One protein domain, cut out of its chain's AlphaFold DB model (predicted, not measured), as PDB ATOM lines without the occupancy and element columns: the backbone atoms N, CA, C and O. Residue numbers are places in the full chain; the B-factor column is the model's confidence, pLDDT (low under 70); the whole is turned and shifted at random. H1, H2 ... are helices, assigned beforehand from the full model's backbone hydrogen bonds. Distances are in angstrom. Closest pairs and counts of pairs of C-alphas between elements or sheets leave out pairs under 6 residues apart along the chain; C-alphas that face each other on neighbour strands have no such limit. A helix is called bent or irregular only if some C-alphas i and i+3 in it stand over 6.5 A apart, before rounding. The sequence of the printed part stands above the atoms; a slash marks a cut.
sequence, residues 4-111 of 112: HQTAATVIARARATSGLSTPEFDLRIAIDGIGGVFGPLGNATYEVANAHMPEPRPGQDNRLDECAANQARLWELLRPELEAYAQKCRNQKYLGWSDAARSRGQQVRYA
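This is residues 4 to 111 of the 112 residues of an uncharacterized protein of Micromonospora fluostatini (UniProt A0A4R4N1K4). A long helix, H4, bent into two arms, arches over three shorter helices: H3 packs on its first arm, H2 crosses its second arm, and H1 packs on H3. Residues 57 to 62 stick out at one end of the arch, and the tail beyond H4, with tiny H5, makes the other end. The 108 printed residues hold five named helices, H1 to H5 in chain order, and no named strand: all helix. The whole is loose, with a radius of gyration of the C-alphas of 16.3 A, and spans 52 by 29 by 19 A.

Find H4, assigned by its hydrogen bonds as one helix, at residues 61 to 91; it is bent, with C-alphas 77 and 80 7.4 A apart. Arm H4a, residues 61 to 77, starts at C-alpha (12.360, 31.185, 198.539) and is 25.9 A long; H4b, residues 80 to 91, is 16.5 A. H1, residues 4 to 17, starts at C-alpha (33.252, 47.377, 180.198) and is 20.2 A. H2 is residues 22 to 32, 15.4 A; H3 is 42 to 49; H5 is 99 to 102.

H4a and H4b stand at a steep tilt of 62 degrees. H3 touches H4a about perpendicular, 81 degrees, closest at C-alphas 46 and 71, 4.9 A. H2 touches residues 86 to 90 of H4b at 78 degrees, closest at C-alphas 30 and 90, 4.5 A. Residues 10 to 14 of H1 touch H3, closest at C-alphas 14 and 44, 5.2 A. H5 touches no helix. Every O i to N i+4 pair is within hydrogen-bond range in H1, H2, H3 and H4b; H4a has 11 of 13, and H5 is too short.

The C-alphas of Gly 59 and Ala 100, the two farthest apart, are 51.8 A apart. The printed part has no cut. The link H3 to H4 is long. Residues 94 to 95 pair antiparallel with 109 to 110. Residues 56 and 60 to 62 have pLDDT under 70.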
ATOM      1  N   HIS A   4      32.882  47.884 181.511       95.62
ATOM      2  CA  HIS A   4      33.252  47.377 180.198       95.62
ATOM      3  C   HIS A   4      33.690  45.910 180.289       95.62
ATOM      4  O   HIS A   4      33.193  45.050 179.558       95.62
ATOM      5  N   GLN A   5      34.559  45.590 181.255       97.00
ATOM      6  CA  GLN A   5      34.992  44.210 181.491       97.00
ATOM      7  C   GLN A   5      33.828  43.302 181.925       97.00
ATOM      8  O   GLN A   5      33.726  42.149 181.486       97.00
ATOM      9  N   THR A   6      32.922  43.813 182.761       97.12
ATOM     10  CA  THR A   6      31.729  43.070 183.179       97.12
ATOM     11  C   THR A   6      30.785  42.816 182.001       97.12
ATOM     12  O   THR A   6      30.338  41.681 181.824       97.12
ATOM     13  N   ALA A   7      30.528  43.812 181.148       97.38
ATOM     14  CA  ALA A   7      29.726  43.640 179.936       97.38
ATOM     15  C   ALA A   7      30.339  42.594 178.992       97.38
ATOM     16  O   ALA A   7      29.637  41.699 178.517       97.38
ATOM     17  N   ALA A   8      31.658  42.638 178.782       97.62
ATOM     18  CA  ALA A   8      32.366  41.643 177.980       97.62
ATOM     19  C   ALA A   8      32.208  40.221 178.546       97.62
ATOM     20  O   ALA A   8      32.017  39.270 177.787       97.62
ATOM     21  N   THR A   9      32.217  40.076 179.875       97.75
ATOM     22  CA  THR A   9      32.000  38.790 180.555       97.75
ATOM     23  C   THR A   9      30.573  38.278 180.347       97.75
ATOM     24  O   THR A   9      30.391  37.108 180.008       97.75
ATOM     25  N   VAL A  10      29.562  39.147 180.482       97.50
ATOM     26  CA  VAL A  10      28.157  38.805 180.199       97.50
ATOM     27  C   VAL A  10      27.994  38.333 178.751       97.50
ATOM     28  O   VAL A  10      27.414  37.274 178.515       97.50
ATOM     29  N   ILE A  11      28.552  39.065 177.782       97.69
ATOM     30  CA  ILE A  11      28.468  38.721 176.354       97.69
ATOM     31  C   ILE A  11      29.165  37.387 176.066       97.69
ATOM     32  O   ILE A  11      28.603  36.529 175.383       97.69
ATOM     33  N   ALA A  12      30.378  37.189 176.589       96.81
ATOM     34  CA  ALA A  12      31.135  35.958 176.382       96.81
ATOM     35  C   ALA A  12      30.397  34.734 176.943       96.81
ATOM     36  O   ALA A  12      30.307  33.704 176.274       96.81
ATOM     37  N   ARG A  13      29.818  34.865 178.140       96.19
ATOM     38  CA  ARG A  13      29.042  33.803 178.785       96.19
ATOM     39  C   ARG A  13      27.757  33.497 178.019       96.19
ATOM     40  O   ARG A  13      27.509  32.334 177.719       96.19
ATOM     41  N   ALA A  14      27.007  34.522 177.612       96.06
ATOM     42  CA  ALA A  14      25.799  34.349 176.807       96.06
ATOM     43  C   ALA A  14      26.081  33.637 175.475       96.06
ATOM     44  O   ALA A  14      25.344  32.729 175.090       96.06
ATOM     45  N   ARG A  15      27.180  33.996 174.795       95.69
ATOM     46  CA  ARG A  15      27.635  33.302 173.581       95.69
ATOM     47  C   ARG A  15      27.914  31.828 173.858       95.69
ATOM     48  O   ARG A  15      27.380  30.977 173.150       95.69
ATOM     49  N   ALA A  16      28.694  31.530 174.899       93.88
ATOM     50  CA  ALA A  16      29.095  30.167 175.242       93.88
ATOM     51  C   ALA A  16      27.903  29.245 175.552       93.88
ATOM     52  O   ALA A  16      27.929  28.072 175.191       93.88
ATOM     53  N   THR A  17      26.843  29.768 176.175       92.56
ATOM     54  CA  THR A  17      25.652  28.981 176.539       92.56
ATOM     55  C   THR A  17      24.571  28.956 175.456       92.56
ATOM     56  O   THR A  17      23.597  28.224 175.588       92.56
ATOM     57  N   SER A  18      24.702  29.753 174.389       91.81
ATOM     58  CA  SER A  18      23.663  29.880 173.353       91.81
ATOM     59  C   SER A  18      23.552  28.681 172.406       91.81
ATOM     60  O   SER A  18      22.539  28.544 171.723       91.81
ATOM     61  N   GLY A  19      24.599  27.852 172.316       90.75
ATOM     62  CA  GLY A  19      24.711  26.791 171.310       90.75
ATOM     63  C   GLY A  19      24.919  27.296 169.874       90.75
ATOM     64  O   GLY A  19      24.934  26.490 168.948       90.75
ATOM     65  N   LEU A  20      25.079  28.609 169.680       91.25
ATOM     66  CA  LEU A  20      25.332  29.248 168.392       91.25
ATOM     67  C   LEU A  20      26.828  29.515 168.205       91.25
ATOM     68  O   LEU A  20      27.560  29.765 169.167       91.25
ATOM     69  N   SER A  21      27.284  29.545 166.953       93.12
ATOM     70  CA  SER A  21      28.586  30.137 166.643       93.12
ATOM     71  C   SER A  21      28.587  31.642 166.951       93.12
ATOM     72  O   SER A  21      27.540  32.288 167.041       93.12
ATOM     73  N   THR A  22      29.772  32.241 167.096       94.56
ATOM     74  CA  THR A  22      29.882  33.682 167.386       94.56
ATOM     75  C   THR A  22      29.171  34.564 166.343       94.56
ATOM     76  O   THR A  22      28.402  35.430 166.755       94.56
ATOM     77  N   PRO A  23      29.320  34.342 165.020       94.75
ATOM     78  CA  PRO A  23      28.602  35.141 164.027       94.75
ATOM     79  C   PRO A  23      27.079  34.954 164.069       94.75
ATOM     80  O   PRO A  23      26.349  35.908 163.820       94.75
ATOM     81  N   GLU A  24      26.586  33.753 164.388       93.62
ATOM     82  CA  GLU A  24      25.145  33.483 164.521       93.62
ATOM     83  C   GLU A  24      24.548  34.188 165.738       93.62
ATOM     84  O   GLU A  24      23.473  34.782 165.647       93.62
ATOM     85  N   PHE A  25      25.257  34.162 166.868       95.06
ATOM     86  CA  PHE A  25      24.843  34.885 168.064       95.06
ATOM     87  C   PHE A  25      24.813  36.396 167.819       95.06
ATOM     88  O   PHE A  25      23.833  37.063 168.148       95.06
ATOM     89  N   ASP A  26      25.859  36.942 167.203       96.12
ATOM     90  CA  ASP A  26      25.945  38.372 166.904       96.12
ATOM     91  C   ASP A  26      24.863  38.808 165.919       96.12
ATOM     92  O   ASP A  26      24.252  39.859 166.106       96.12
ATOM     93  N   LEU A  27      24.565  37.977 164.915       93.94
ATOM     94  CA  LEU A  27      23.456  38.217 163.999       93.94
ATOM     95  C   LEU A  27      22.116  38.246 164.742       93.94
ATOM     96  O   LEU A  27      21.307  39.138 164.497       93.94
ATOM     97  N   ARG A  28      21.886  37.315 165.676       93.44
ATOM     98  CA  ARG A  28      20.673  37.322 166.504       93.44
ATOM     99  C   ARG A  28      20.543  38.629 167.284       93.44
ATOM    100  O   ARG A  28      19.483  39.241 167.259       93.44
ATOM    101  N   ILE A  29      21.621  39.097 167.911       96.62
ATOM    102  CA  ILE A  29      21.638  40.392 168.610       96.62
ATOM    103  C   ILE A  29      21.395  41.556 167.638       96.62
ATOM    104  O   ILE A  29      20.722  42.523 167.990       96.62
ATOM    105  N   ALA A  30      21.923  41.486 166.414       95.12
ATOM    106  CA  ALA A  30      21.706  42.518 165.404       95.12
ATOM    107  C   ALA A  30      20.221  42.653 165.021       95.12
ATOM    108  O   ALA A  30      19.736  43.778 164.878       95.12
ATOM    109  N   ILE A  31      19.520  41.519 164.883       91.62
ATOM    110  CA  ILE A  31      18.103  41.438 164.494       91.62
ATOM    111  C   ILE A  31      17.185  41.755 165.681       91.62
ATOM    112  O   ILE A  31      16.369  42.671 165.598       91.62
ATOM    113  N   ASP A  32      17.342  41.033 166.790       91.00
ATOM    114  CA  ASP A  32      16.412  41.059 167.926       91.00
ATOM    115  C   ASP A  32      16.760  42.157 168.950       91.00
ATOM    116  O   ASP A  32      15.947  42.526 169.800       91.00
ATOM    117  N   GLY A  33      17.988  42.683 168.907       92.94
ATOM    118  CA  GLY A  33      18.544  43.515 169.970       92.94
ATOM    119  C   GLY A  33      18.912  42.713 171.225       92.94
ATOM    120  O   GLY A  33      19.041  41.490 171.211       92.94
ATOM    121  N   ILE A  34      19.100  43.421 172.343       92.25
ATOM    122  CA  ILE A  34      19.502  42.810 173.625       92.25
ATOM    123  C   ILE A  34      18.334  42.188 174.411       92.25
ATOM    124  O   ILE A  34      18.580  41.452 175.361       92.25
ATOM    125  N   GLY A  35      17.078  42.457 174.022       80.56
ATOM    126  CA  GLY A  35      15.869  41.776 174.521       80.56
ATOM    127  C   GLY A  35      15.501  41.978 176.001       80.56
ATOM    128  O   GLY A  35      14.659  41.246 176.513       80.56
ATOM    129  N   GLY A  36      16.107  42.942 176.703       84.75
ATOM    130  CA  GLY A  36      15.854  43.172 178.134       84.75
ATOM    131  C   GLY A  36      16.410  42.063 179.042       84.75
ATOM    132  O   GLY A  36      17.148  41.186 178.598       84.75
ATOM    133  N   VAL A  37      16.019  42.064 180.322       82.44
ATOM    134  CA  VAL A  37      16.506  41.101 181.339       82.44
ATOM    135  C   VAL A  37      16.167  39.631 181.049       82.44
ATOM    136  O   VAL A  37      16.794  38.743 181.619       82.44
ATOM    137  N   PHE A  38      15.219  39.361 180.148       83.56
ATOM    138  CA  PHE A  38      14.865  38.014 179.671       83.56
ATOM    139  C   PHE A  38      15.332  37.749 178.231       83.56
ATOM    140  O   PHE A  38      14.996  36.727 177.636       83.56
ATOM    141  N   GLY A  39      16.093  38.680 177.658       87.81
ATOM    142  CA  GLY A  39      16.629  38.579 176.313       87.81
ATOM    143  C   GLY A  39      17.847  37.660 176.214       87.81
ATOM    144  O   GLY A  39      18.228  36.995 177.182       87.81
ATOM    145  N   PRO A  40      18.527  37.659 175.053       90.44
ATOM    146  CA  PRO A  40      19.692  36.808 174.799       90.44
ATOM    147  C   PRO A  40      20.843  36.958 175.807       90.44
ATOM    148  O   PRO A  40      21.654  36.048 175.950       90.44
ATOM    149  N   LEU A  41      20.927  38.097 176.502       94.69
ATOM    150  CA  LEU A  41      21.955  38.397 177.507       94.69
ATOM    151  C   LEU A  41      21.441  38.281 178.953       94.69
ATOM    152  O   LEU A  41      22.210  38.437 179.905       94.69
ATOM    153  N   GLY A  42      20.147  38.007 179.129       93.00
ATOM    154  CA  GLY A  42      19.452  38.043 180.409       93.00
ATOM    155  C   GLY A  42      20.001  37.051 181.428       93.00
ATOM    156  O   GLY A  42      20.453  37.453 182.501       93.00
ATOM    157  N   ASN A  43      20.038  35.765 181.062       92.56
ATOM    158  CA  ASN A  43      20.533  34.704 181.945       92.56
ATOM    159  C   ASN A  43      22.011  34.904 182.325       92.56
ATOM    160  O   ASN A  43      22.382  34.792 183.487       92.56
ATOM    161  N   ALA A  44      22.856  35.297 181.368       95.81
ATOM    162  CA  ALA A  44      24.257  35.599 181.662       95.81
ATOM    163  C   ALA A  44      24.401  36.786 182.631       95.81
ATOM    164  O   ALA A  44      25.263  36.763 183.508       95.81
ATOM    165  N   THR A  45      23.531  37.795 182.520       96.50
ATOM    166  CA  THR A  45      23.482  38.912 183.477       96.50
ATOM    167  C   THR A  45      23.074  38.430 184.868       96.50
ATOM    168  O   THR A  45      23.685  38.848 185.848       96.50
ATOM    169  N   TYR A  46      22.098  37.520 184.969       94.56
ATOM    170  CA  TYR A  46      21.688  36.914 186.240       94.56
ATOM    171  C   TYR A  46      22.846  36.170 186.915       94.56
ATOM    172  O   TYR A  46      23.136  36.403 188.088       94.56
ATOM    173  N   GLU A  47      23.547  35.315 186.167       93.62
ATOM    174  CA  GLU A  47      24.675  34.541 186.691       93.62
ATOM    175  C   GLU A  47      25.830  35.436 187.152       93.62
ATOM    176  O   GLU A  47      26.462  35.152 188.165       93.62
ATOM    177  N   VAL A  48      26.127  36.515 186.419       95.75
ATOM    178  CA  VAL A  48      27.181  37.466 186.807       95.75
ATOM    179  C   VAL A  48      26.758  38.293 188.022       95.75
ATOM    180  O   VAL A  48      27.554  38.451 188.947       95.75
ATOM    181  N   ALA A  49      25.512  38.776 188.064       95.50
ATOM    182  CA  ALA A  49      24.993  39.566 189.181       95.50
ATOM    183  C   ALA A  49      25.017  38.787 190.502       95.50
ATOM    184  O   ALA A  49      25.356  39.344 191.545       95.50
ATOM    185  N   ASN A  50      24.712  37.489 190.447       93.88
ATOM    186  CA  ASN A  50      24.548  36.643 191.624       93.88
ATOM    187  C   ASN A  50      25.747  35.720 191.899       93.88
ATOM    188  O   ASN A  50      25.685  34.909 192.817       93.88
ATOM    189  N   ALA A  51      26.867  35.864 191.180       92.69
ATOM    190  CA  ALA A  51      28.052  35.003 191.325       92.69
ATOM    191  C   ALA A  51      28.670  34.989 192.739       92.69
ATOM    192  O   ALA A  51      29.396  34.066 193.093       92.69
ATOM    193  N   HIS A  52      28.409  36.024 193.537       89.50
ATOM    194  CA  HIS A  52      28.889  36.152 194.913       89.50
ATOM    195  C   HIS A  52      27.957  35.489 195.940       89.50
ATOM    196  O   HIS A  52      28.326  35.335 197.105       89.50
ATOM    197  N   MET A  53      26.735  35.134 195.540       87.12
ATOM    198  CA  MET A  53      25.742  34.552 196.429       87.12
ATOM    199  C   MET A  53      26.014  33.051 196.601       87.12
ATOM    200  O   MET A  53      26.258  32.365 195.610       87.12
ATOM    201  N   PRO A  54      25.947  32.494 197.828       81.81
ATOM    202  CA  PRO A  54      26.014  31.045 198.004       81.81
ATOM    203  C   PRO A  54      24.891  30.329 197.255       81.81
ATOM    204  O   PRO A  54      23.813  30.899 197.073       81.81
ATOM    205  N   GLU A  55      25.124  29.072 196.891       78.06
ATOM    206  CA  GLU A  55      24.146  28.231 196.199       78.06
ATOM    207  C   GLU A  55      22.817  28.150 196.985       78.06
ATOM    208  O   GLU A  55      22.842  28.070 198.223       78.06
ATOM    209  N   PRO A  56      21.650  28.220 196.314       69.44
ATOM    210  CA  PRO A  56      20.361  28.136 196.987       69.44
ATOM    211  C   PRO A  56      20.206  26.790 197.696       69.44
ATOM    212  O   PRO A  56      20.398  25.734 197.096       69.44
ATOM    213  N   ARG A  57      19.819  26.814 198.974       75.38
ATOM    214  CA  ARG A  57      19.396  25.600 199.684       75.38
ATOM    215  C   ARG A  57      17.883  25.422 199.538       75.38
ATOM    216  O   ARG A  57      17.174  26.428 199.477       75.38
ATOM    217  N   PRO A  58      17.368  24.179 199.534       77.31
ATOM    218  CA  PRO A  58      15.927  23.937 199.521       77.31
ATOM    219  C   PRO A  58      15.215  24.707 200.649       77.31
ATOM    220  O   PRO A  58      15.643  24.637 201.801       77.31
ATOM    221  N   GLY A  59      14.145  25.439 200.316       74.44
ATOM    222  CA  GLY A  59      13.335  26.208 201.273       74.44
ATOM    223  C   GLY A  59      13.762  27.665 201.517       74.44
ATOM    224  O   GLY A  59      13.250  28.287 202.444       74.44
ATOM    225  N   GLN A  60      14.686  28.222 200.724       68.69
ATOM    226  CA  GLN A  60      15.096  29.637 200.790       68.69
ATOM    227  C   GLN A  60      14.456  30.491 199.676       68.69
ATOM    228  O   GLN A  60      15.156  31.125 198.885       68.69
ATOM    229  N   ASP A  61      13.122  30.509 199.608       66.88
ATOM    230  CA  ASP A  61      12.360  31.185 198.539       66.88
ATOM    231  C   ASP A  61      12.490  32.718 198.572       66.88
ATOM    232  O   ASP A  61      12.455  33.382 197.538       66.88
ATOM    233  N   ASN A  62      12.749  33.284 199.752       64.31
ATOM    234  CA  ASN A  62      12.983  34.714 199.985       64.31
ATOM    235  C   ASN A  62      14.224  35.282 199.272       64.31
ATOM    236  O   ASN A  62      14.466  36.486 199.311       64.31
ATOM    237  N   ARG A  63      15.017  34.428 198.624       80.25
ATOM    238  CA  ARG A  63      16.242  34.805 197.920       80.25
ATOM    239  C   ARG A  63      16.036  35.088 196.435       80.25
ATOM    240  O   ARG A  63      16.895  35.707 195.815       80.25
ATOM    241  N   LEU A  64      14.911  34.653 195.866       82.31
ATOM    242  CA  LEU A  64      14.606  34.869 194.450       82.31
ATOM    243  C   LEU A  64      14.406  36.357 194.138       82.31
ATOM    244  O   LEU A  64      14.939  36.840 193.140       82.31
ATOM    245  N   ASP A  65      13.731  37.090 195.026       87.56
ATOM    246  CA  ASP A  65      13.517  38.534 194.879       87.56
ATOM    247  C   ASP A  65      14.838  39.315 194.938       87.56
ATOM    248  O   ASP A  65      15.060  40.235 194.151       87.56
ATOM    249  N   GLU A  66      15.757  38.916 195.825       90.25
ATOM    250  CA  GLU A  66      17.091  39.516 195.925       90.25
ATOM    251  C   GLU A  66      17.915  39.249 194.657       90.25
ATOM    252  O   GLU A  66      18.490  40.174 194.079       90.25
ATOM    253  N   CYS A  67      17.917  38.005 194.167       90.75
ATOM    254  CA  CYS A  67      18.612  37.647 192.935       90.75
ATOM    255  C   CYS A  67      18.072  38.410 191.715       90.75
ATOM    256  O   CYS A  67      18.850  38.849 190.860       90.75
ATOM    257  N   ALA A  68      16.750  38.585 191.640       90.69
ATOM    258  CA  ALA A  68      16.094  39.362 190.595       90.69
ATOM    259  C   ALA A  68      16.449  40.854 190.695       90.69
ATOM    260  O   ALA A  68      16.776  41.480 189.684       90.69
ATOM    261  N   ALA A  69      16.468  41.421 191.905       93.06
ATOM    262  CA  ALA A  69      16.874  42.807 192.133       93.06
ATOM    263  C   ALA A  69      18.347  43.046 191.754       93.06
ATOM    264  O   ALA A  69      18.666  44.048 191.107       93.06
ATOM    265  N   ASN A  70      19.241  42.110 192.088       94.44
ATOM    266  CA  ASN A  70      20.650  42.155 191.697       94.44
ATOM    267  C   ASN A  70      20.811  42.133 190.174       94.44
ATOM    268  O   ASN A  70      21.551  42.950 189.620       94.44
ATOM    269  N   GLN A  71      20.090  41.236 189.491       95.25
ATOM    270  CA  GLN A  71      20.091  41.167 188.031       95.25
ATOM    271  C   GLN A  71      19.592  42.476 187.414       95.25
ATOM    272  O   GLN A  71      20.267  43.020 186.544       95.25
ATOM    273  N   ALA A  72      18.446  42.997 187.861       95.25
ATOM    274  CA  ALA A  72      17.870  44.234 187.336       95.25
ATOM    275  C   ALA A  72      18.816  45.429 187.534       95.25
ATOM    276  O   ALA A  72      19.046  46.206 186.608       95.25
ATOM    277  N   ARG A  73      19.437  45.538 188.714       95.94
ATOM    278  CA  ARG A  73      20.428  46.582 188.998       95.94
ATOM    279  C   ARG A  73      21.644  46.474 188.083       95.94
ATOM    280  O   ARG A  73      22.084  47.488 187.546       95.94
ATOM    281  N   LEU A  74      22.204  45.273 187.917       96.50
ATOM    282  CA  LEU A  74      23.352  45.084 187.033       96.50
ATOM    283  C   LEU A  74      22.976  45.361 185.572       96.50
ATOM    284  O   LEU A  74      23.737  46.014 184.869       96.50
ATOM    285  N   TRP A  75      21.798  44.920 185.132       96.19
ATOM    286  CA  TRP A  75      21.292  45.165 183.785       96.19
ATOM    287  C   TRP A  75      21.247  46.657 183.453       96.19
ATOM    288  O   TRP A  75      21.804  47.073 182.440       96.19
ATOM    289  N   GLU A  76      20.653  47.473 184.326       96.56
ATOM    290  CA  GLU A  76      20.578  48.922 184.120       96.56
ATOM    291  C   GLU A  76      21.966  49.577 184.069       96.56
ATOM    292  O   GLU A  76      22.198  50.459 183.243       96.56
ATOM    293  N   LEU A  77      22.915  49.112 184.893       97.19
ATOM    294  CA  LEU A  77      24.300  49.596 184.867       97.19
ATOM    295  C   LEU A  77      25.031  49.230 183.570       97.19
ATOM    296  O   LEU A  77      25.826  50.025 183.075       97.19
ATOM    297  N   LEU A  78      24.789  48.033 183.032       97.50
ATOM    298  CA  LEU A  78      25.444  47.552 181.816       97.50
ATOM    299  C   LEU A  78      24.735  48.005 180.536       97.50
ATOM    300  O   LEU A  78      25.345  47.927 179.470       97.50
ATOM    301  N   ARG A  79      23.484  48.479 180.611       95.88
ATOM    302  CA  ARG A  79      22.656  48.796 179.436       95.88
ATOM    303  C   ARG A  79      23.396  49.619 178.370       95.88
ATOM    304  O   ARG A  79      23.355  49.186 177.221       95.88
ATOM    305  N   PRO A  80      24.132  50.703 178.695       97.19
ATOM    306  CA  PRO A  80      24.869  51.461 177.682       97.19
ATOM    307  C   PRO A  80      25.909  50.623 176.916       97.19
ATOM    308  O   PRO A  80      25.988  50.700 175.691       97.19
ATOM    309  N   GLU A  81      26.674  49.777 177.611       98.00
ATOM    310  CA  GLU A  81      27.684  48.898 176.998       98.00
ATOM    311  C   GLU A  81      27.030  47.787 176.159       98.00
ATOM    312  O   GLU A  81      27.499  47.456 175.068       98.00
ATOM    313  N   LEU A  82      25.916  47.222 176.638       96.81
ATOM    314  CA  LEU A  82      25.179  46.181 175.915       96.81
ATOM    315  C   LEU A  82      24.493  46.737 174.656       96.81
ATOM    316  O   LEU A  82      24.462  46.071 173.619       96.81
ATOM    317  N   GLU A  83      23.987  47.969 174.710       96.81
ATOM    318  CA  GLU A  83      23.446  48.675 173.546       96.81
ATOM    319  C   GLU A  83      24.543  49.027 172.536       96.81
ATOM    320  O   GLU A  83      24.354  48.819 171.333       96.81
ATOM    321  N   ALA A  84      25.714  49.476 173.000       97.62
ATOM    322  CA  ALA A  84      26.875  49.705 172.140       97.62
ATOM    323  C   ALA A  84      27.321  48.412 171.436       97.62
ATOM    324  O   ALA A  84      27.609  48.412 170.235       97.62
ATOM    325  N   TYR A  85      27.305  47.285 172.151       97.56
ATOM    326  CA  TYR A  85      27.540  45.968 171.567       97.56
ATOM    327  C   TYR A  85      26.492  45.606 170.504       97.56
ATOM    328  O   TYR A  85      26.862  45.214 169.397       97.56
ATOM    329  N   ALA A  86      25.199  45.802 170.776       97.31
ATOM    330  CA  ALA A  86      24.157  45.546 169.784       97.31
ATOM    331  C   ALA A  86      24.299  46.431 168.540       97.31
ATOM    332  O   ALA A  86      24.093  45.966 167.417       97.31
ATOM    333  N   GLN A  87      24.714  47.689 168.712       97.94
ATOM    334  CA  GLN A  87      25.016  48.565 167.586       97.94
ATOM    335  C   GLN A  87      26.213  48.059 166.773       97.94
ATOM    336  O   GLN A  87      26.164  48.062 165.542       97.94
ATOM    337  N   LYS A  88      27.266  47.563 167.434       97.06
ATOM    338  CA  LYS A  88      28.394  46.912 166.756       97.06
ATOM    339  C   LYS A  88      27.931  45.694 165.951       97.06
ATOM    340  O   LYS A  88      28.316  45.565 164.793       97.06
ATOM    341  N   CYS A  89      27.067  44.854 166.520       96.50
ATOM    342  CA  CYS A  89      26.480  43.715 165.814       96.50
ATOM    343  C   CYS A  89      25.669  44.151 164.586       96.50
ATOM    344  O   CYS A  89      25.793  43.522 163.538       96.50
ATOM    345  N   ARG A  90      24.885  45.235 164.678       96.25
ATOM    346  CA  ARG A  90      24.124  45.799 163.545       96.25
ATOM    347  C   ARG A  90      25.004  46.360 162.432       96.25
ATOM    348  O   ARG A  90      24.643  46.267 161.265       96.25
ATOM    349  N   ASN A  91      26.152  46.924 162.787       96.25
ATOM    350  CA  ASN A  91      27.100  47.479 161.821       96.25
ATOM    351  C   ASN A  91      27.935  46.395 161.117       96.25
ATOM    352  O   ASN A  91      28.645  46.689 160.153       96.25
ATOM    353  N   GLN A  92      27.868  45.148 161.588       94.75
ATOM    354  CA  GLN A  92      28.592  44.030 161.008       94.75
ATOM    355  C   GLN A  92      27.878  43.492 159.760       94.75
ATOM    356  O   GLN A  92      26.653  43.466 159.670       94.75
ATOM    357  N   LYS A  93      28.658  43.012 158.787       93.25
ATOM    358  CA  LYS A  93      28.134  42.325 157.602       93.25
ATOM    359  C   LYS A  93      28.175  40.813 157.805       93.25
ATOM    360  O   LYS A  93      29.223  40.268 158.153       93.25
ATOM    361  N   TYR A  94      27.057  40.150 157.522       92.25
ATOM    362  CA  TYR A  94      26.892  38.704 157.668       92.25
ATOM    363  C   TYR A  94      26.632  38.035 156.315       92.25
ATOM    364  O   TYR A  94      25.908  38.559 155.467       92.25
ATOM    365  N   LEU A  95      27.209  36.851 156.122       90.44
ATOM    366  CA  LEU A  95      27.026  35.980 154.959       90.44
ATOM    367  C   LEU A  95      26.451  34.631 155.405       90.44
ATOM    368  O   LEU A  95      26.559  34.283 156.575       90.44
ATOM    369  N   GLY A  96      25.891  33.857 154.470       84.62
ATOM    370  CA  GLY A  96      25.421  32.487 154.740       84.62
ATOM    371  C   GLY A  96      24.026  32.384 155.368       84.62
ATOM    372  O   GLY A  96      23.663  31.325 155.862       84.62
ATOM    373  N   TRP A  97      23.236  33.460 155.348       80.50
ATOM    374  CA  TRP A  97      21.946  33.547 156.049       80.50
ATOM    375  C   TRP A  97      20.707  33.315 155.167       80.50
ATOM    376  O   TRP A  97      19.593  33.324 155.681       80.50
ATOM    377  N   SER A  98      20.866  33.111 153.852       76.06
ATOM    378  CA  SER A  98      19.724  32.807 152.977       76.06
ATOM    379  C   SER A  98      19.262  31.356 153.132       76.06
ATOM    380  O   SER A  98      20.071  30.469 153.410       76.06
ATOM    381  N   ASP A  99      17.982  31.077 152.867       76.25
ATOM    382  CA  ASP A  99      17.448  29.704 152.902       76.25
ATOM    383  C   ASP A  99      18.208  28.763 151.957       76.25
ATOM    384  O   ASP A  99      18.511  27.622 152.306       76.25
ATOM    385  N   ALA A 100      18.620  29.270 150.791       73.88
ATOM    386  CA  ALA A 100      19.465  28.544 149.847       73.88
ATOM    387  C   ALA A 100      20.902  28.309 150.358       73.88
ATOM    388  O   ALA A 100      21.586  27.397 149.899       73.88
ATOM    389  N   ALA A 101      21.423  29.149 151.255       76.06
ATOM    390  CA  ALA A 101      22.712  28.913 151.908       76.06
ATOM    391  C   ALA A 101      22.572  27.838 152.996       76.06
ATOM    392  O   ALA A 101      23.366  26.896 153.027       76.06
ATOM    393  N   ARG A 102      21.505  27.919 153.803       77.81
ATOM    394  CA  ARG A 102      21.192  26.934 154.843       77.81
ATOM    395  C   ARG A 102      20.956  25.539 154.256       77.81
ATOM    396  O   ARG A 102      21.509  24.573 154.771       77.81
ATOM    397  N   SER A 103      20.227  25.424 153.142       79.62
ATOM    398  CA  SER A 103      20.005  24.136 152.458       79.62
ATOM    399  C   SER A 103      21.286  23.506 151.895       79.62
ATOM    400  O   SER A 103      21.345  22.295 151.702       79.62
ATOM    401  N   ARG A 104      22.335  24.310 151.676       82.69
ATOM    402  CA  ARG A 104      23.680  23.865 151.272       82.69
ATOM    403  C   ARG A 104      24.623  23.632 152.460       82.69
ATOM    404  O   ARG A 104      25.821  23.469 152.249       82.69
ATOM    405  N   GLY A 105      24.112  23.657 153.694       82.25
ATOM    406  CA  GLY A 105      24.901  23.463 154.913       82.25
ATOM    407  C   GLY A 105      25.857  24.616 155.241       82.25
ATOM    408  O   GLY A 105      26.798  24.426 156.005       82.25
ATOM    409  N   GLN A 106      25.661  25.804 154.658       85.25
ATOM    410  CA  GLN A 106      26.498  26.964 154.959       85.25
ATOM    411  C   GLN A 106      26.079  27.597 156.290       85.25
ATOM    412  O   GLN A 106      24.893  27.825 156.525       85.25
ATOM    413  N   GLN A 107      27.061  27.905 157.137       87.69
ATOM    414  CA  GLN A 107      26.865  28.611 158.404       87.69
ATOM    415  C   GLN A 107      27.000  30.128 158.237       87.69
ATOM    416  O   GLN A 107      27.629  30.611 157.285       87.69
ATOM    417  N   VAL A 108      26.436  30.879 159.189       90.31
ATOM    418  CA  VAL A 108      26.619  32.332 159.234       90.31
ATOM    419  C   VAL A 108      28.081  32.654 159.527       90.31
ATOM    420  O   VAL A 108      28.713  32.066 160.400       90.31
ATOM    421  N   ARG A 109      28.620  33.624 158.795       92.31
ATOM    422  CA  ARG A 109      29.988  34.126 158.969       92.31
ATOM    423  C   ARG A 109      30.037  35.628 158.745       92.31
ATOM    424  O   ARG A 109      29.167  36.179 158.070       92.31
ATOM    425  N   TYR A 110      31.072  36.280 159.257       91.31
ATOM    426  CA  TYR A 110      31.333  37.674 158.912       91.31
ATOM    427  C   TYR A 110      31.798  37.785 157.457       91.31
ATOM    428  O   TYR A 110      32.508  36.909 156.956       91.31
ATOM    429  N   ALA A 111      31.398  38.855 156.775       86.31
ATOM    430  CA  ALA A 111      32.068  39.242 155.541       86.31
ATOM    431  C   ALA A 111      33.485  39.721 155.893       86.31
ATOM    432  O   ALA A 111      33.633  40.579 156.766       86.31
TER     433      ALA A 111